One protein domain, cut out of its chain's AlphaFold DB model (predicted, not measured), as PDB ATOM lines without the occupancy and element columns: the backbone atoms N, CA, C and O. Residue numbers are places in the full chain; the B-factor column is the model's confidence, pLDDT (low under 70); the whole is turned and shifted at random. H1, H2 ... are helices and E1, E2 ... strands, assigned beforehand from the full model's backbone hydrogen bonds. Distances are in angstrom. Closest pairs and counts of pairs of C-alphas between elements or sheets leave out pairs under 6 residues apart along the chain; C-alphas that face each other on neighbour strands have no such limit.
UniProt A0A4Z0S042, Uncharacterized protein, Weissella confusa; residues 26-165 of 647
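This is residues 26 to 165 of the 647 residues of an uncharacterized protein of Weissella confusa (UniProt A0A4Z0S042). A long, strongly twisted sheet is folded back and forth from E4 to E8, with helix H2 over one face; the small hairpin of E1 and E2 comes in at its edge strand E9. The tip where E7 turns into E8 makes one end of the long axis, while the short helix H1 and the short pair E3 and E10 lie at the other. The branched sheet has E4, E5, E6, E7, E8 and E9 with antiparallel neighbours; E1 and E2 are antiparallel, E3 and E10 parallel. You have 140 printed residues with two named helices and ten named strands, in the order E1 E2 E3 H1 H2 E4 E5 E6 E7 E8 E9 E10, of the mixed class. The whole is compact by its radius of gyration of the C-alphas, 15.3 A, yet elongated in outline, spanning 46 by 30 by 24 A.

Begin in the branched sheet with E7, residues 133 to 145: find C-alpha 133 at (71.771, 98.345, 124.285), from which it runs 35.5 A to C-alpha 145 at (53.265, 74.503, 105.685). E6, residues 121 to 130, is 27.7 A long; E5, residues 102 to 110, 21.3 A; E4, residues 91 to 99, 19.2 A. E4 bends by 88 degrees at residue 96, and E5 by 79 degrees at residue 105. The sheet's short strands are E8, residues 148 to 150, and E9, residues 158 to 160. Look next for H2, residues 70 to 79, 14.6 A, and H1, residues 60 to 66, 9.9 A. E1, residues 37 to 42, starts with C-alpha 37 at (80.673, 84.269, 131.066) and is 16.8 A long; E2, residues 48 to 53, is 15.8 A. The short strands E3, residues 55 to 57, and E10, residues 162 to 164, remain.

Start at E7, which has three neighbours. Residues 133 to 141 pair with E6 in a hairpin, with N 125 and O 137 at 2.9 A. On the other side of E7, E9 lies beside residues 134 to 136, with N 136 and O 158 at 2.9 A. E8 pairs further along, with N 148 and O 145 at 3.2 A, and E7 and E8 form a hairpin. The meander, each strand the antiparallel neighbour of the one before, is E4 E5 E6 E7 E8; look for N 108 and O 124 at 2.9 A between E5 and E6, and N 93 and O 107 at 2.8 A between E4 and E5. H2 is on this sheet at a height of 8.1 A, only just over E5, on which 3 of its 10 C-alphas fall; it runs slantwise to the strands, at 48 degrees to E5 on the local plane. Its closest C-alphas to E4 are those of Thr 74 and Trp 92, 6.9 A apart. H1 only grazes the sheet, with residues 60 to 65. H1 and H2 are close but not clearly touching, the C-alphas of Lys 66 and Val 72 being closest at 6.8 A, with a steep tilt of 45 degrees, opposite ways. In both helices every O i to N i+4 pair is within hydrogen-bond range. E9 runs on into E10, and E2 into E3; E3 and E10 are parallel, with N 163 and O 55 at 2.8 A. The closest C-alphas of E2 and E9 are those of Ser 53 and Val 160, 5.7 A apart. In the hairpin E1 and E2, N 39 and O 51 are 2.8 A apart. E1 and E7 are apart.

The two C-alphas farthest apart are those of Asn 145 and Gly 165, at 47.5 A. The printed part, residues 26 to 165, has no cut. The link from H2 to E4, 11 residues, is long; in it residues 83 to 84 pair antiparallel with residues 49 to 50 of E2 and with residues 87 to 88. The mean pLDDT of the printed part is 72.9; residues 26 to 28, 43 to 46, 89 to 90, 111 to 122 and 139 to 159 are under 70.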
ATOM      1  N   GLY A  26      88.064  93.810 110.750       37.16
ATOM      2  CA  GLY A  26      88.178  94.321 112.112       37.16
ATOM      3  C   GLY A  26      88.119  93.311 113.260       37.16
ATOM      4  O   GLY A  26      87.584  93.685 114.294       37.16
ATOM      5  N   SER A  27      88.759  92.130 113.151       50.25
ATOM      6  CA  SER A  27      88.899  91.105 114.228       50.25
ATOM      7  C   SER A  27      89.430  91.601 115.599       50.25
ATOM      8  O   SER A  27      89.643  90.805 116.522       50.25
ATOM      9  N   ASP A  28      89.691  92.901 115.731       57.44
ATOM     10  CA  ASP A  28      90.230  93.550 116.912       57.44
ATOM     11  C   ASP A  28      89.225  94.401 117.712       57.44
ATOM     12  O   ASP A  28      89.451  94.608 118.912       57.44
ATOM     13  N   ASP A  29      88.113  94.846 117.109       73.38
ATOM     14  CA  ASP A  29      87.175  95.788 117.739       73.38
ATOM     15  C   ASP A  29      86.373  95.161 118.900       73.38
ATOM     16  O   ASP A  29      86.057  95.859 119.872       73.38
ATOM     17  N   VAL A  30      86.056  93.860 118.839       83.62
ATOM     18  CA  VAL A  30      85.269  93.135 119.859       83.62
ATOM     19  C   VAL A  30      85.957  91.831 120.273       83.62
ATOM     20  O   VAL A  30      86.469  91.095 119.440       83.62
ATOM     21  N   TYR A  31      85.985  91.531 121.577       85.31
ATOM     22  CA  TYR A  31      86.672  90.353 122.125       85.31
ATOM     23  C   TYR A  31      86.059  89.838 123.445       85.31
ATOM     24  O   TYR A  31      85.176  90.456 124.047       85.31
ATOM     25  N   LEU A  32      86.548  88.686 123.911       85.81
ATOM     26  CA  LEU A  32      86.199  88.055 125.192       85.81
ATOM     27  C   LEU A  32      87.339  88.198 126.215       85.81
ATOM     28  O   LEU A  32      88.504  88.329 125.847       85.81
ATOM     29  N   THR A  33      87.018  88.131 127.510       82.31
ATOM     30  CA  THR A  33      88.012  88.085 128.604       82.31
ATOM     31  C   THR A  33      87.629  87.039 129.654       82.31
ATOM     32  O   THR A  33      86.517  86.516 129.625       82.31
ATOM     33  N   ASP A  34      88.489  86.789 130.648       83.69
ATOM     34  CA  ASP A  34      88.179  85.920 131.802       83.69
ATOM     35  C   ASP A  34      86.941  86.368 132.618       83.69
ATOM     36  O   ASP A  34      86.403  85.594 133.411       83.69
ATOM     37  N   ASN A  35      86.471  87.611 132.436       83.44
ATOM     38  CA  ASN A  35      85.240  88.126 133.049       83.44
ATOM     39  C   ASN A  35      83.978  87.848 132.202       83.44
ATOM     40  O   ASN A  35      82.852  87.919 132.714       83.44
ATOM     41  N   SER A  36      84.144  87.529 130.915       86.06
ATOM     42  CA  SER A  36      83.064  87.082 130.034       86.06
ATOM     43  C   SER A  36      82.587  85.694 130.470       86.06
ATOM     44  O   SER A  36      83.376  84.775 130.670       86.06
ATOM     45  N   HIS A  37      81.276  85.517 130.608       83.75
ATOM     46  CA  HIS A  37      80.673  84.269 131.066       83.75
ATOM     47  C   HIS A  37      79.493  83.858 130.184       83.75
ATOM     48  O   HIS A  37      78.852  84.678 129.528       83.75
ATOM     49  N   THR A  38      79.175  82.562 130.179       88.44
ATOM     50  CA  THR A  38      78.044  82.041 129.405       88.44
ATOM     51  C   THR A  38      76.713  82.362 130.093       88.44
ATOM     52  O   THR A  38      76.264  81.646 130.993       88.44
ATOM     53  N   ALA A  39      76.058  83.430 129.645       84.75
ATOM     54  CA  ALA A  39      74.676  83.754 129.970       84.75
ATOM     55  C   ALA A  39      73.698  82.808 129.241       84.75
ATOM     56  O   ALA A  39      74.072  82.090 128.306       84.75
ATOM     57  N   SER A  40      72.439  82.730 129.698       83.62
ATOM     58  CA  SER A  40      71.469  81.798 129.105       83.62
ATOM     59  C   SER A  40      69.997  82.081 129.399       83.62
ATOM     60  O   SER A  40      69.671  82.597 130.466       83.62
ATOM     61  N   THR A  41      69.112  81.612 128.512       76.56
ATOM     62  CA  THR A  41      67.654  81.548 128.718       76.56
ATOM     63  C   THR A  41      67.079  80.190 128.302       76.56
ATOM     64  O   THR A  41      67.753  79.389 127.654       76.56
ATOM     65  N   THR A  42      65.810  79.941 128.622       74.75
ATOM     66  CA  THR A  42      65.029  78.786 128.150       74.75
ATOM     67  C   THR A  42      63.787  79.258 127.404       74.75
ATOM     68  O   THR A  42      62.983  79.994 127.971       74.75
ATOM     69  N   LEU A  43      63.620  78.815 126.156       68.44
ATOM     70  CA  LEU A  43      62.459  79.137 125.309       68.44
ATOM     71  C   LEU A  43      61.255  78.251 125.643       68.44
ATOM     72  O   LEU A  43      60.109  78.684 125.608       68.44
ATOM     73  N   ASP A  44      61.550  76.998 125.981       64.69
ATOM     74  CA  ASP A  44      60.607  75.974 126.408       64.69
ATOM     75  C   ASP A  44      61.292  75.031 127.421       64.69
ATOM     76  O   ASP A  44      62.444  75.236 127.810       64.69
ATOM     77  N   ASN A  45      60.595  73.972 127.842       64.31
ATOM     78  CA  ASN A  45      61.067  73.000 128.838       64.31
ATOM     79  C   ASN A  45      62.307  72.165 128.420       64.31
ATOM     80  O   ASN A  45      62.763  71.326 129.197       64.31
ATOM     81  N   ALA A  46      62.812  72.318 127.195       63.47
ATOM     82  CA  ALA A  46      63.918  71.556 126.620       63.47
ATOM     83  C   ALA A  46      64.802  72.335 125.620       63.47
ATOM     84  O   ALA A  46      65.791  71.768 125.150       63.47
ATOM     85  N   THR A  47      64.482  73.588 125.288       70.38
ATOM     86  CA  THR A  47      65.280  74.438 124.386       70.38
ATOM     87  C   THR A  47      65.935  75.579 125.163       70.38
ATOM     88  O   THR A  47      65.292  76.576 125.498       70.38
ATOM     89  N   LYS A  48      67.231  75.430 125.454       78.88
ATOM     90  CA  LYS A  48      68.074  76.420 126.132       78.88
ATOM     91  C   LYS A  48      68.925  77.181 125.111       78.88
ATOM     92  O   LYS A  48      69.626  76.549 124.324       78.88
ATOM     93  N   VAL A  49      68.909  78.511 125.172       78.81
ATOM     94  CA  VAL A  49      69.837  79.394 124.439       78.81
ATOM     95  C   VAL A  49      70.972  79.801 125.374       78.81
ATOM     96  O   VAL A  49      70.726  80.074 126.550       78.81
ATOM     97  N   THR A  50      72.198  79.868 124.868       84.94
ATOM     98  CA  THR A  50      73.397  80.320 125.592       84.94
ATOM     99  C   THR A  50      74.228  81.260 124.724       84.94
ATOM    100  O   THR A  50      74.290  81.055 123.514       84.94
ATOM    101  N   TRP A  51      74.867  82.253 125.341       87.94
ATOM    102  CA  TRP A  51      75.731  83.244 124.687       87.94
ATOM    103  C   TRP A  51      76.776  83.776 125.675       87.94
ATOM    104  O   TRP A  51      76.601  83.640 126.887       87.94
ATOM    105  N   ASN A  52      77.844  84.391 125.179       87.25
ATOM    106  CA  ASN A  52      78.877  85.017 125.999       87.25
ATOM    107  C   ASN A  52      78.491  86.460 126.353       87.25
ATOM    108  O   ASN A  52      78.022  87.216 125.502       87.25
ATOM    109  N   SER A  53      78.668  86.854 127.614       85.31
ATOM    110  CA  SER A  53      78.432  88.226 128.069       85.31
ATOM    111  C   SER A  53      79.227  88.533 129.350       85.31
ATOM    112  O   SER A  53      79.407  87.631 130.165       85.31
ATOM    113  N   PRO A  54      79.682  89.776 129.580       86.06
ATOM    114  CA  PRO A  54      79.785  90.845 128.590       86.06
ATOM    115  C   PRO A  54      80.803  90.507 127.489       86.06
ATOM    116  O   PRO A  54      81.707  89.693 127.695       86.06
ATOM    117  N   LEU A  55      80.636  91.130 126.324       88.50
ATOM    118  CA  LEU A  55      81.717  91.287 125.349       88.50
ATOM    119  C   LEU A  55      82.550  92.513 125.734       88.50
ATOM    120  O   LEU A  55      82.071  93.370 126.480       88.50
ATOM    121  N   TYR A  56      83.766  92.615 125.217       87.62
ATOM    122  CA  TYR A  56      84.667  93.727 125.493       87.62
ATOM    123  C   TYR A  56      85.121  94.429 124.214       87.62
ATOM    124  O   TYR A  56      85.216  93.811 123.160       87.62
ATOM    125  N   THR A  57      85.394  95.727 124.326       88.06
ATOM    126  CA  THR A  57      85.999  96.562 123.278       88.06
ATOM    127  C   THR A  57      86.984  97.547 123.908       88.06
ATOM    128  O   THR A  57      86.849  97.897 125.084       88.06
ATOM    129  N   THR A  58      87.993  97.990 123.158       84.31
ATOM    130  CA  THR A  58      88.950  99.017 123.607       84.31
ATOM    131  C   THR A  58      88.383 100.432 123.498       84.31
ATOM    132  O   THR A  58      88.621 101.251 124.386       84.31
ATOM    133  N   ASP A  59      87.592 100.717 122.460       85.69
ATOM    134  CA  ASP A  59      86.947 102.015 122.246       85.69
ATOM    135  C   ASP A  59      85.456 101.828 121.936       85.69
ATOM    136  O   ASP A  59      85.046 101.397 120.857       85.69
ATOM    137  N   MET A  60      84.643 102.168 122.933       84.31
ATOM    138  CA  MET A  60      83.195 102.012 122.895       84.31
ATOM    139  C   MET A  60      82.517 102.994 121.933       84.31
ATOM    140  O   MET A  60      81.505 102.650 121.323       84.31
ATOM    141  N   ASP A  61      83.066 104.200 121.778       85.25
ATOM    142  CA  ASP A  61      82.471 105.238 120.937       85.25
ATOM    143  C   ASP A  61      82.851 105.016 119.464       85.25
ATOM    144  O   ASP A  61      82.001 105.172 118.584       85.25
ATOM    145  N   ALA A  62      84.073 104.538 119.192       85.12
ATOM    146  CA  ALA A  62      84.482 104.082 117.863       85.12
ATOM    147  C   ALA A  62      83.653 102.873 117.390       85.12
ATOM    148  O   ALA A  62      83.125 102.896 116.275       85.12
ATOM    149  N   LEU A  63      83.460 101.853 118.237       87.06
ATOM    150  CA  LEU A  63      82.591 100.715 117.916       87.06
ATOM    151  C   LEU A  63      81.135 101.159 117.691       87.06
ATOM    152  O   LEU A  63      80.478 100.703 116.756       87.06
ATOM    153  N   ASN A  64      80.624 102.090 118.506       85.75
ATOM    154  CA  ASN A  64      79.259 102.592 118.353       85.75
ATOM    155  C   ASN A  64      79.064 103.428 117.078       85.75
ATOM    156  O   ASN A  64      77.984 103.381 116.492       85.75
ATOM    157  N   ALA A  65      80.086 104.154 116.618       85.75
ATOM    158  CA  ALA A  65      80.062 104.828 115.320       85.75
ATOM    159  C   ALA A  65      80.014 103.829 114.147       85.75
ATOM    160  O   ALA A  65      79.327 104.079 113.157       85.75
ATOM    161  N   LYS A  66      80.682 102.675 114.283       86.62
ATOM    162  CA  LYS A  66      80.707 101.595 113.283       86.62
ATOM    163  C   LYS A  66      79.433 100.733 113.237       86.62
ATOM    164  O   LYS A  66      79.257  99.990 112.280       86.62
ATOM    165  N   LEU A  67      78.504 100.825 114.198       83.88
ATOM    166  CA  LEU A  67      77.311  99.949 114.260       83.88
ATOM    167  C   LEU A  67      76.343 100.031 113.060       83.88
ATOM    168  O   LEU A  67      75.467  99.172 112.933       83.88
ATOM    169  N   GLY A  68      76.466 101.040 112.193       80.69
ATOM    170  CA  GLY A  68      75.741 101.082 110.918       80.69
ATOM    171  C   GLY A  68      76.205 100.012 109.920       80.69
ATOM    172  O   GLY A  68      75.425  99.598 109.063       80.69
ATOM    173  N   ASP A  69      77.436  99.527 110.064       83.50
ATOM    174  CA  ASP A  69      78.051  98.496 109.232       83.50
ATOM    175  C   ASP A  69      77.379  97.124 109.439       83.50
ATOM    176  O   ASP A  69      76.895  96.802 110.529       83.50
ATOM    177  N   ALA A  70      77.284  96.314 108.386       78.31
ATOM    178  CA  ALA A  70      76.782  94.945 108.469       78.31
ATOM    179  C   ALA A  70      77.829  93.986 109.064       78.31
ATOM    180  O   ALA A  70      77.458  93.068 109.805       78.31
ATOM    181  N   ASP A  71      79.115  94.224 108.816       81.12
ATOM    182  CA  ASP A  71      80.193  93.299 109.165       81.12
ATOM    183  C   ASP A  71      80.534  93.393 110.652       81.12
ATOM    184  O   ASP A  71      80.573  92.377 111.342       81.12
ATOM    185  N   VAL A  72      80.601  94.610 111.200       83.44
ATOM    186  CA  VAL A  72      80.759  94.843 112.650       83.44
ATOM    187  C   VAL A  72      79.581  94.269 113.449       83.44
ATOM    188  O   VAL A  72      79.762  93.682 114.518       83.44
ATOM    189  N   ARG A  73      78.351  94.352 112.922       84.38
ATOM    190  CA  ARG A  73      77.197  93.671 113.536       84.38
ATOM    191  C   ARG A  73      77.330  92.150 113.448       84.38
ATOM    192  O   ARG A  73      77.010  91.469 114.420       84.38
ATOM    193  N   THR A  74      77.842  91.617 112.341       83.12
ATOM    194  CA  THR A  74      78.111  90.180 112.164       83.12
ATOM    195  C   THR A  74      79.207  89.681 113.116       83.12
ATOM    196  O   THR A  74      79.051  88.615 113.716       83.12
ATOM    197  N   GLU A  75      80.260  90.468 113.356       83.31
ATOM    198  CA  GLU A  75      81.291  90.190 114.363       83.31
ATOM    199  C   GLU A  75      80.717  90.139 115.784       83.31
ATOM    200  O   GLU A  75      80.952  89.171 116.507       83.31
ATOM    201  N   ILE A  76      79.910  91.124 116.193       85.81
ATOM    202  CA  ILE A  76      79.292  91.112 117.530       85.81
ATOM    203  C   ILE A  76      78.462  89.830 117.736       85.81
ATOM    204  O   ILE A  76      78.449  89.258 118.829       85.81
ATOM    205  N   ILE A  77      77.802  89.334 116.684       85.38
ATOM    206  CA  ILE A  77      77.075  88.058 116.703       85.38
ATOM    207  C   ILE A  77      78.015  86.838 116.754       85.38
ATOM    208  O   ILE A  77      77.696  85.863 117.448       85.38
ATOM    209  N   ARG A  78      79.164  86.889 116.065       84.19
ATOM    210  CA  ARG A  78      80.228  85.871 116.095       84.19
ATOM    211  C   ARG A  78      80.787  85.704 117.512       84.19
ATOM    212  O   ARG A  78      80.717  84.595 118.048       84.19
ATOM    213  N   GLU A  79      81.228  86.791 118.144       86.31
ATOM    214  CA  GLU A  79      81.863  86.780 119.474       86.31
ATOM    215  C   GLU A  79      80.877  86.507 120.620       86.31
ATOM    216  O   GLU A  79      81.203  85.820 121.598       86.31
ATOM    217  N   ALA A  80      79.615  86.929 120.471       85.62
ATOM    218  CA  ALA A  80      78.537  86.515 121.369       85.62
ATOM    219  C   ALA A  80      78.323  84.988 121.392       85.62
ATOM    220  O   ALA A  80      77.736  84.473 122.347       85.62
ATOM    221  N   GLY A  81      78.804  84.242 120.388       85.50
ATOM    222  CA  GLY A  81      78.936  82.785 120.461       85.50
ATOM    223  C   GLY A  81      77.610  82.045 120.656       85.50
ATOM    224  O   GLY A  81      77.553  81.057 121.391       85.50
ATOM    225  N   PHE A  82      76.525  82.540 120.047       83.25
ATOM    226  CA  PHE A  82      75.176  82.016 120.267       83.25
ATOM    227  C   PHE A  82      75.061  80.513 119.967       83.25
ATOM    228  O   PHE A  82      75.408  80.031 118.887       83.25
ATOM    229  N   MET A  83      74.485  79.779 120.918       81.12
ATOM    230  CA  MET A  83      74.194  78.349 120.815       81.12
ATOM    231  C   MET A  83      72.771  78.037 121.292       81.12
ATOM    232  O   MET A  83      72.273  78.654 122.236       81.12
ATOM    233  N   ILE A  84      72.146  77.012 120.707       74.69
ATOM    234  CA  ILE A  84      70.934  76.369 121.233       74.69
ATOM    235  C   ILE A  84      71.240  74.909 121.561       74.69
ATOM    236  O   ILE A  84      71.707  74.155 120.713       74.69
ATOM    237  N   ASN A  85      70.971  74.498 122.803       73.06
ATOM    238  CA  ASN A  85      71.213  73.140 123.311       73.06
ATOM    239  C   ASN A  85      72.646  72.602 123.067       73.06
ATOM    240  O   ASN A  85      72.846  71.393 122.969       73.06
ATOM    241  N   GLY A  86      73.642  73.494 122.991       72.12
ATOM    242  CA  GLY A  86      75.042  73.153 122.703       72.12
ATOM    243  C   GLY A  86      75.393  73.034 121.214       72.12
ATOM    244  O   GLY A  86      76.529  72.707 120.892       72.12
ATOM    245  N   GLN A  87      74.457  73.310 120.301       74.62
ATOM    246  CA  GLN A  87      74.737  73.500 118.876       74.62
ATOM    247  C   GLN A  87      74.924  74.998 118.596       74.62
ATOM    248  O   GLN A  87      74.091  75.794 119.034       74.62
ATOM    249  N   LYS A  88      75.986  75.388 117.875       72.81
ATOM    250  CA  LYS A  88      76.199  76.774 117.410       72.81
ATOM    251  C   LYS A  88      75.009  77.232 116.554       72.81
ATOM    252  O   LYS A  88      74.345  76.408 115.921       72.81
ATOM    253  N   ALA A  89      74.732  78.534 116.546       68.75
ATOM    254  CA  ALA A  89      73.905  79.141 115.509       68.75
ATOM    255  C   ALA A  89      74.436  78.753 114.124       68.75
ATOM    256  O   ALA A  89      75.651  78.654 113.951       68.75
ATOM    257  N   MET A  90      73.531  78.499 113.175       59.69
ATOM    258  CA  MET A  90      73.940  78.081 111.834       59.69
ATOM    259  C   MET A  90      74.543  79.271 111.089       59.69
ATOM    260  O   MET A  90      75.718  79.244 110.751       59.69
ATOM    261  N   ASP A  91      73.745  80.328 110.926       73.38
ATOM    262  CA  ASP A  91      74.067  81.496 110.109       73.38
ATOM    263  C   ASP A  91      73.394  82.748 110.703       73.38
ATOM    264  O   ASP A  91      72.296  82.654 111.280       73.38
ATOM    265  N   TRP A  92      74.025  83.913 110.528       83.06
ATOM    266  CA  TRP A  92      73.439  85.241 110.743       83.06
ATOM    267  C   TRP A  92      72.855  85.765 109.427       83.06
ATOM    268  O   TRP A  92      73.470  85.641 108.375       83.06
ATOM    269  N   HIS A  93      71.655  86.338 109.497       83.00
ATOM    270  CA  HIS A  93      70.896  86.857 108.362       83.00
ATOM    271  C   HIS A  93      70.579  88.337 108.627       83.00
ATOM    272  O   HIS A  93      69.612  88.616 109.349       83.00
ATOM    273  N   PRO A  94      71.375  89.290 108.110       82.94
ATOM    274  CA  PRO A  94      71.084  90.714 108.246       82.94
ATOM    275  C   PRO A  94      69.828  91.111 107.451       82.94
ATOM    276  O   PRO A  94      69.477  90.483 106.453       82.94
ATOM    277  N   GLY A  95      69.146  92.170 107.890       81.50
ATOM    278  CA  GLY A  95      68.010  92.760 107.181       81.50
ATOM    279  C   GLY A  95      66.936  93.322 108.113       81.50
ATOM    280  O   GLY A  95      66.675  92.777 109.184       81.50
ATOM    281  N   SER A  96      66.271  94.404 107.688       81.06
ATOM    282  CA  SER A  96      65.203  95.031 108.478       81.06
ATOM    283  C   SER A  96      63.951  94.151 108.508       81.06
ATOM    284  O   SER A  96      63.246  94.015 107.507       81.06
ATOM    285  N   ILE A  97      63.657  93.552 109.663       81.81
ATOM    286  CA  ILE A  97      62.553  92.603 109.831       81.81
ATOM    287  C   ILE A  97      61.581  93.121 110.885       81.81
ATOM    288  O   ILE A  97      61.952  93.355 112.033       81.81
ATOM    289  N   SER A  98      60.309  93.262 110.507       79.19
ATOM    290  CA  SER A  98      59.234  93.604 111.439       79.19
ATOM    291  C   SER A  98      58.644  92.341 112.062       79.19
ATOM    292  O   SER A  98      58.082  91.502 111.356       79.19
ATOM    293  N   VAL A  99      58.722  92.223 113.387       72.12
ATOM    294  CA  VAL A  99      58.022  91.190 114.155       72.12
ATOM    295  C   VAL A  99      57.196  91.868 115.241       72.12
ATOM    296  O   VAL A  99      57.702  92.674 116.015       72.12
ATOM    297  N   ASN A 100      55.895  91.577 115.287       71.38
ATOM    298  CA  ASN A 100      54.950  92.153 116.257       71.38
ATOM    299  C   ASN A 100      54.869  93.697 116.243       71.38
ATOM    300  O   ASN A 100      54.447  94.306 117.223       71.38
ATOM    301  N   GLY A 101      55.271  94.333 115.135       74.06
ATOM    302  CA  GLY A 101      55.373  95.792 115.011       74.06
ATOM    303  C   GLY A 101      56.678  96.390 115.553       74.06
ATOM    304  O   GLY A 101      56.834  97.607 115.519       74.06
ATOM    305  N   GLN A 102      57.616  95.567 116.030       77.88
ATOM    306  CA  GLN A 102      58.983  95.970 116.355       77.88
ATOM    307  C   GLN A 102      59.906  95.630 115.177       77.88
ATOM    308  O   GLN A 102      59.845  94.520 114.653       77.88
ATOM    309  N   GLN A 103      60.764  96.565 114.763       83.88
ATOM    310  CA  GLN A 103      61.826  96.284 113.792       83.88
ATOM    311  C   GLN A 103      63.076  95.721 114.477       83.88
ATOM    312  O   GLN A 103      63.469  96.192 115.545       83.88
ATOM    313  N   PHE A 104      63.701  94.761 113.806       85.75
ATOM    314  CA  PHE A 104      64.978  94.128 114.125       85.75
ATOM    315  C   PHE A 104      65.922  94.269 112.921       85.75
ATOM    316  O   PHE A 104      65.454  94.397 111.791       85.75
ATOM    317  N   ASP A 105      67.229  94.243 113.166       85.06
ATOM    318  CA  ASP A 105      68.291  94.461 112.170       85.06
ATOM    319  C   ASP A 105      68.753  93.169 111.472       85.06
ATOM    320  O   ASP A 105      69.541  93.211 110.528       85.06
ATOM    321  N   GLY A 106      68.279  92.019 111.954       86.31
ATOM    322  CA  GLY A 106      68.533  90.704 111.380       86.31
ATOM    323  C   GLY A 106      68.135  89.575 112.329       86.31
ATOM    324  O   GLY A 106      67.499  89.797 113.369       86.31
ATOM    325  N   TYR A 107      68.501  88.344 111.972       85.25
ATOM    326  CA  TYR A 107      68.214  87.155 112.769       85.25
ATOM    327  C   TYR A 107      69.236  86.027 112.604       85.25
ATOM    328  O   TYR A 107      69.811  85.834 111.542       85.25
ATOM    329  N   LEU A 108      69.418  85.217 113.647       80.62
ATOM    330  CA  LEU A 108      70.137  83.943 113.563       80.62
ATOM    331  C   LEU A 108      69.154  82.788 113.357       80.62
ATOM    332  O   LEU A 108      68.068  82.795 113.950       80.62
ATOM    333  N   THR A 109      69.549  81.758 112.604       75.50
ATOM    334  CA  THR A 109      68.752  80.527 112.424       75.50
ATOM    335  C   THR A 109      69.338  79.310 113.141       75.50
ATOM    336  O   THR A 109      70.553  79.143 113.255       75.50
ATOM    337  N   PHE A 110      68.453  78.421 113.611       71.25
ATOM    338  CA  PHE A 110      68.829  77.190 114.309       71.25
ATOM    339  C   PHE A 110      68.014  75.989 113.814       71.25
ATOM    340  O   PHE A 110      66.786  75.945 113.952       71.25
ATOM    341  N   LYS A 111      68.719  74.977 113.296       61.41
ATOM    342  CA  LYS A 111      68.172  73.677 112.879       61.41
ATOM    343  C   LYS A 111      68.284  72.695 114.055       61.41
ATOM    344  O   LYS A 111      69.384  72.278 114.400       61.41
ATOM    345  N   SER A 112      67.165  72.329 114.687       53.44
ATOM    346  CA  SER A 112      67.149  71.432 115.860       53.44
ATOM    347  C   SER A 112      66.618  70.038 115.520       53.44
ATOM    348  O   SER A 112      65.567  69.881 114.901       53.44
ATOM    349  N   SER A 113      67.313  68.999 115.984       47.19
ATOM    350  CA  SER A 113      66.974  67.588 115.731       47.19
ATOM    351  C   SER A 113      65.690  67.108 116.424       47.19
ATOM    352  O   SER A 113      65.160  66.053 116.077       47.19
ATOM    353  N   ARG A 114      65.122  67.891 117.354       47.41
ATOM    354  CA  ARG A 114      63.762  67.654 117.876       47.41
ATOM    355  C   ARG A 114      62.656  68.033 116.886       47.41
ATOM    356  O   ARG A 114      61.510  67.659 117.107       47.41
ATOM    357  N   LEU A 115      62.986  68.752 115.813       49.59
ATOM    358  CA  LEU A 115      62.031  69.342 114.869       49.59
ATOM    359  C   LEU A 115      61.809  68.456 113.626       49.59
ATOM    360  O   LEU A 115      61.151  68.850 112.671       49.59
ATOM    361  N   LEU A 116      62.301  67.213 113.656       42.12
ATOM    362  CA  LEU A 116      62.179  66.236 112.564       42.12
ATOM    363  C   LEU A 116      60.745  65.716 112.325       42.12
ATOM    364  O   LEU A 116      60.523  64.989 111.361       42.12
ATOM    365  N   SER A 117      59.769  66.060 113.175       44.78
ATOM    366  CA  SER A 117      58.353  65.697 112.989       44.78
ATOM    367  C   SER A 117      57.490  66.786 112.337       44.78
ATOM    368  O   SER A 117      56.408  66.471 111.856       44.78
ATOM    369  N   VAL A 118      57.937  68.047 112.348       46.34
ATOM    370  CA  VAL A 118      57.318  69.217 111.687       46.34
ATOM    371  C   VAL A 118      58.411  70.270 111.503       46.34
ATOM    372  O   VAL A 118      59.000  70.674 112.505       46.34
ATOM    373  N   GLY A 119      58.668  70.694 110.259       50.19
ATOM    374  CA  GLY A 119      59.843  71.464 109.802       50.19
ATOM    375  C   GLY A 119      60.015  72.856 110.420       50.19
ATOM    376  O   GLY A 119      59.937  73.877 109.747       50.19
ATOM    377  N   SER A 120      60.250  72.891 111.724       55.41
ATOM    378  CA  SER A 120      60.289  74.092 112.549       55.41
ATOM    379  C   SER A 120      61.711  74.652 112.614       55.41
ATOM    380  O   SER A 120      62.686  73.904 112.557       55.41
ATOM    381  N   THR A 121      61.836  75.967 112.761       64.06
ATOM    382  CA  THR A 121      63.114  76.685 112.864       64.06
ATOM    383  C   THR A 121      63.028  77.679 114.018       64.06
ATOM    384  O   THR A 121      62.115  78.504 114.064       64.06
ATOM    385  N   ALA A 122      63.969  77.632 114.961       69.00
ATOM    386  CA  ALA A 122      64.085  78.699 115.954       69.00
ATOM    387  C   ALA A 122      64.855  79.881 115.343       69.00
ATOM    388  O   ALA A 122      65.818  79.670 114.599       69.00
ATOM    389  N   ARG A 123      64.428  81.110 115.654       76.00
ATOM    390  CA  ARG A 123      65.064  82.351 115.198       76.00
ATOM    391  C   ARG A 123      65.375  83.252 116.394       76.00
ATOM    392  O   ARG A 123      64.511  83.487 117.236       76.00
ATOM    393  N   ILE A 124      66.595  83.775 116.469       77.94
ATOM    394  CA  ILE A 124      66.930  84.868 117.394       77.94
ATOM    395  C   ILE A 124      66.922  86.148 116.574       77.94
ATOM    396  O   ILE A 124      67.806  86.312 115.742       77.94
ATOM    397  N   PHE A 125      65.946  87.025 116.789       81.75
ATOM    398  CA  PHE A 125      65.921  88.352 116.175       81.75
ATOM    399  C   PHE A 125      66.743  89.321 117.024       81.75
ATOM    400  O   PHE A 125      66.672  89.280 118.257       81.75
ATOM    401  N   VAL A 126      67.532  90.176 116.372       84.69
ATOM    402  CA  VAL A 126      68.485  91.074 117.042       84.69
ATOM    403  C   VAL A 126      68.236  92.514 116.628       84.69
ATOM    404  O   VAL A 126      67.983  92.787 115.458       84.69
ATOM    405  N   LYS A 127      68.302  93.431 117.593       85.94
ATOM    406  CA  LYS A 127      68.203  94.870 117.370       85.94
ATOM    407  C   LYS A 127      69.379  95.589 118.024       85.94
ATOM    408  O   LYS A 127      69.589  95.452 119.229       85.94
ATOM    409  N   PHE A 128      70.116  96.371 117.250       85.06
ATOM    410  CA  PHE A 128      71.259  97.156 117.711       85.06
ATOM    411  C   PHE A 128      70.804  98.605 117.928       85.06
ATOM    412  O   PHE A 128      70.759  99.392 116.987       85.06
ATOM    413  N   ASN A 129      70.423  98.975 119.157       80.44
ATOM    414  CA  ASN A 129      70.097 100.379 119.461       80.44
ATOM    415  C   ASN A 129      71.370 101.195 119.735       80.44
ATOM    416  O   ASN A 129      71.445 102.369 119.389       80.44
ATOM    417  N   SER A 130      72.347 100.566 120.392       80.38
ATOM    418  CA  SER A 130      73.720 101.037 120.609       80.38
ATOM    419  C   SER A 130      74.563  99.867 121.127       80.38
ATOM    420  O   SER A 130      74.007  98.838 121.509       80.38
ATOM    421  N   VAL A 131      75.882 100.029 121.241       79.44
ATOM    422  CA  VAL A 131      76.775  99.039 121.891       79.44
ATOM    423  C   VAL A 131      76.401  98.757 123.355       79.44
ATOM    424  O   VAL A 131      76.635  97.666 123.873       79.44
ATOM    425  N   TYR A 132      75.760  99.730 124.008       74.31
ATOM    426  CA  TYR A 132      75.258  99.644 125.378       74.31
ATOM    427  C   TYR A 132      73.877  98.961 125.480       74.31
ATOM    428  O   TYR A 132      73.453  98.596 126.576       74.31
ATOM    429  N   ASP A 133      73.159  98.818 124.359       75.25
ATOM    430  CA  ASP A 133      71.771  98.345 124.285       75.25
ATOM    431  C   ASP A 133      71.543  97.520 123.005       75.25
ATOM    432  O   ASP A 133      70.920  97.967 122.034       75.25
ATOM    433  N   ILE A 134      72.081  96.297 123.004       80.06
ATOM    434  CA  ILE A 134      71.840  95.297 121.959       80.06
ATOM    435  C   ILE A 134      70.788  94.314 122.475       80.06
ATOM    436  O   ILE A 134      71.008  93.595 123.454       80.06
ATOM    437  N   GLN A 135      69.624  94.311 121.825       77.56
ATOM    438  CA  GLN A 135      68.416  93.629 122.280       77.56
ATOM    439  C   GLN A 135      68.146  92.373 121.458       77.56
ATOM    440  O   GLN A 135      68.045  92.415 120.231       77.56
ATOM    441  N   PHE A 136      67.959  91.253 122.148       75.75
ATOM    442  CA  PHE A 136      67.734  89.942 121.549       75.75
ATOM    443  C   PHE A 136      66.329  89.455 121.907       75.75
ATOM    444  O   PHE A 136      66.013  89.236 123.081       75.75
ATOM    445  N   GLN A 137      65.486  89.264 120.890       74.62
ATOM    446  CA  GLN A 137      64.162  88.660 121.022       74.62
ATOM    447  C   GLN A 137      64.182  87.284 120.357       74.62
ATOM    448  O   GLN A 137      64.208  87.154 119.134       74.62
ATOM    449  N   VAL A 138      64.180  86.232 121.175       70.12
ATOM    450  CA  VAL A 138      64.151  84.860 120.663       70.12
ATOM    451  C   VAL A 138      62.712  84.427 120.422       70.12
ATOM    452  O   VAL A 138      61.877  84.547 121.318       70.12
ATOM    453  N   LEU A 139      62.440  83.902 119.228       68.88
ATOM    454  CA  LEU A 139      61.125  83.430 118.808       68.88
ATOM    455  C   LEU A 139      61.234  82.063 118.124       68.88
ATOM    456  O   LEU A 139      62.201  81.732 117.436       68.88
ATOM    457  N   TYR A 140      60.209  81.244 118.319       63.62
ATOM    458  CA  TYR A 140      60.177  79.866 117.850       63.62
ATOM    459  C   TYR A 140      59.161  79.717 116.712       63.62
ATOM    460  O   TYR A 140      57.962  79.864 116.951       63.62
ATOM    461  N   GLN A 141      59.632  79.443 115.488       60.25
ATOM    462  CA  GLN A 141      58.783  79.369 114.300       60.25
ATOM    463  C   GLN A 141      58.489  77.918 113.901       60.25
ATOM    464  O   GLN A 141      59.340  77.219 113.346       60.25
ATOM    465  N   VAL A 142      57.258  77.465 114.142       53.47
ATOM    466  CA  VAL A 142      56.748  76.216 113.559       53.47
ATOM    467  C   VAL A 142      56.266  76.510 112.146       53.47
ATOM    468  O   VAL A 142      55.276  77.217 111.978       53.47
ATOM    469  N   SER A 143      56.925  75.944 111.134       49.56
ATOM    470  CA  SER A 143      56.316  75.792 109.811       49.56
ATOM    471  C   SER A 143      55.709  74.395 109.721       49.56
ATOM    472  O   SER A 143      56.414  73.385 109.762       49.56
ATOM    473  N   ALA A 144      54.379  74.344 109.644       43.19
ATOM    474  CA  ALA A 144      53.644  73.131 109.285       43.19
ATOM    475  C   ALA A 144      53.352  73.076 107.772       43.19
ATOM    476  O   ALA A 144      53.195  71.991 107.222       43.19
ATOM    477  N   ASN A 145      53.288  74.245 107.127       44.66
ATOM    478  CA  ASN A 145      53.265  74.503 105.685       44.66
ATOM    479  C   ASN A 145      53.716  75.961 105.453       44.66
ATOM    480  O   ASN A 145      53.741  76.749 106.403       44.66
ATOM    481  N   GLY A 146      54.038  76.332 104.208       41.16
ATOM    482  CA  GLY A 146      54.539  77.675 103.861       41.16
ATOM    483  C   GLY A 146      53.630  78.830 104.307       41.16
ATOM    484  O   GLY A 146      54.124  79.839 104.800       41.16
ATOM    485  N   ASP A 147      52.310  78.640 104.234       39.66
ATOM    486  CA  ASP A 147      51.310  79.681 104.526       39.66
ATOM    487  C   ASP A 147      50.837  79.717 105.996       39.66
ATOM    488  O   ASP A 147      49.901  80.446 106.330       39.66
ATOM    489  N   GLN A 148      51.410  78.896 106.888       36.50
ATOM    490  CA  GLN A 148      50.959  78.751 108.281       36.50
ATOM    491  C   GLN A 148      52.143  78.682 109.259       36.50
ATOM    492  O   GLN A 148      52.688  77.605 109.522       36.50
ATOM    493  N   SER A 149      52.494  79.832 109.847       41.91
ATOM    494  CA  SER A 149      53.425  79.932 110.977       41.91
ATOM    495  C   SER A 149      52.718  80.353 112.271       41.91
ATOM    496  O   SER A 149      52.443  81.536 112.478       41.91
ATOM    497  N   GLU A 150      52.460  79.402 113.173       40.94
ATOM    498  CA  GLU A 150      52.063  79.696 114.560       40.94
ATOM    499  C   GLU A 150      53.319  79.717 115.443       40.94
ATOM    500  O   GLU A 150      54.165  78.824 115.350       40.94
ATOM    501  N   SER A 151      53.550  80.800 116.198       50.62
ATOM    502  CA  SER A 151      54.907  81.126 116.687       50.62
ATOM    503  C   SER A 151      54.911  82.071 117.902       50.62
ATOM    504  O   SER A 151      55.285  83.233 117.784       50.62
ATOM    505  N   TRP A 152      54.479  81.599 119.082       50.19
ATOM    506  CA  TRP A 152      54.185  82.481 120.233       50.19
ATOM    507  C   TRP A 152      54.785  82.024 121.574       50.19
ATOM    508  O   TRP A 152      54.066  81.693 122.514       50.19
ATOM    509  N   TYR A 153      56.114  82.094 121.683       50.34
ATOM    510  CA  TYR A 153      56.834  82.112 122.964       50.34
ATOM    511  C   TYR A 153      57.817  83.286 122.978       50.34
ATOM    512  O   TYR A 153      58.954  83.159 122.536       50.34
ATOM    513  N   GLY A 154      57.355  84.446 123.449       45.75
ATOM    514  CA  GLY A 154      58.193  85.634 123.607       45.75
ATOM    515  C   GLY A 154      58.907  85.628 124.955       45.75
ATOM    516  O   GLY A 154      58.296  85.947 125.976       45.75
ATOM    517  N   ALA A 155      60.200  85.301 124.961       48.94
ATOM    518  CA  ALA A 155      61.061  85.663 126.082       48.94
ATOM    519  C   ALA A 155      61.203  87.197 126.129       48.94
ATOM    520  O   ALA A 155      61.340  87.842 125.086       48.94
ATOM    521  N   GLN A 156      61.153  87.788 127.325       52.38
ATOM    522  CA  GLN A 156      61.426  89.220 127.490       52.38
ATOM    523  C   GLN A 156      62.869  89.525 127.063       52.38
ATOM    524  O   GLN A 156      63.740  88.666 127.210       52.38
ATOM    525  N   GLY A 157      63.088  90.723 126.507       57.31
ATOM    526  CA  GLY A 157      64.326  91.091 125.816       57.31
ATOM    527  C   GLY A 157      65.579  90.729 126.608       57.31
ATOM    528  O   GLY A 157      65.738  91.143 127.755       57.31
ATOM    529  N   MET A 158      66.446  89.930 125.989       67.94
ATOM    530  CA  MET A 158      67.763  89.619 126.536       67.94
ATOM    531  C   MET A 158      68.759  90.657 126.034       67.94
ATOM    532  O   MET A 158      68.593  91.191 124.937       67.94
ATOM    533  N   TYR A 159      69.815  90.886 126.805       69.19
ATOM    534  CA  TYR A 159      70.852  91.853 126.475       69.19
ATOM    535  C   TYR A 159      72.202  91.141 126.387       69.19
ATOM    536  O   TYR A 159      72.563  90.374 127.285       69.19
ATOM    537  N   VAL A 160      72.953  91.414 125.319       73.62
ATOM    538  CA  VAL A 160      74.410  91.239 125.313       73.62
ATOM    539  C   VAL A 160      74.979  92.612 125.629       73.62
ATOM    540  O   VAL A 160      74.840  93.531 124.830       73.62
ATOM    541  N   GLY A 161      75.563  92.773 126.815       77.25
ATOM    542  CA  GLY A 161      76.284  94.001 127.142       77.25
ATOM    543  C   GLY A 161      77.682  93.974 126.535       77.25
ATOM    544  O   GLY A 161      78.399  92.991 126.735       77.25
ATOM    545  N   ILE A 162      78.077  95.046 125.850       84.19
ATOM    546  CA  ILE A 162      79.486  95.329 125.561       84.19
ATOM    547  C   ILE A 162      80.025  96.227 126.689       84.19
ATOM    548  O   ILE A 162      79.324  97.112 127.183       84.19
ATOM    549  N   GLN A 163      81.249  95.974 127.148       85.25
ATOM    550  CA  GLN A 163      81.953  96.764 128.160       85.25
ATOM    551  C   GLN A 163      83.276  97.290 127.607       85.25
ATOM    552  O   GLN A 163      83.912  96.644 126.780       85.25
ATOM    553  N   GLN A 164      83.703  98.469 128.063       82.44
ATOM    554  CA  GLN A 164      85.035  98.951 127.721       82.44
ATOM    555  C   GLN A 164      86.059  98.215 128.587       82.44
ATOM    556  O   GLN A 164      85.856  98.054 129.793       82.44
ATOM    557  N   GLY A 165      87.141  97.762 127.969       78.69
ATOM    558  CA  GLY A 165      88.232  97.069 128.635       78.69
ATOM    559  C   GLY A 165      89.554  97.298 127.920       78.69
ATOM    560  O   GLY A 165      89.601  97.750 126.777       78.69
TER     561      GLY A 165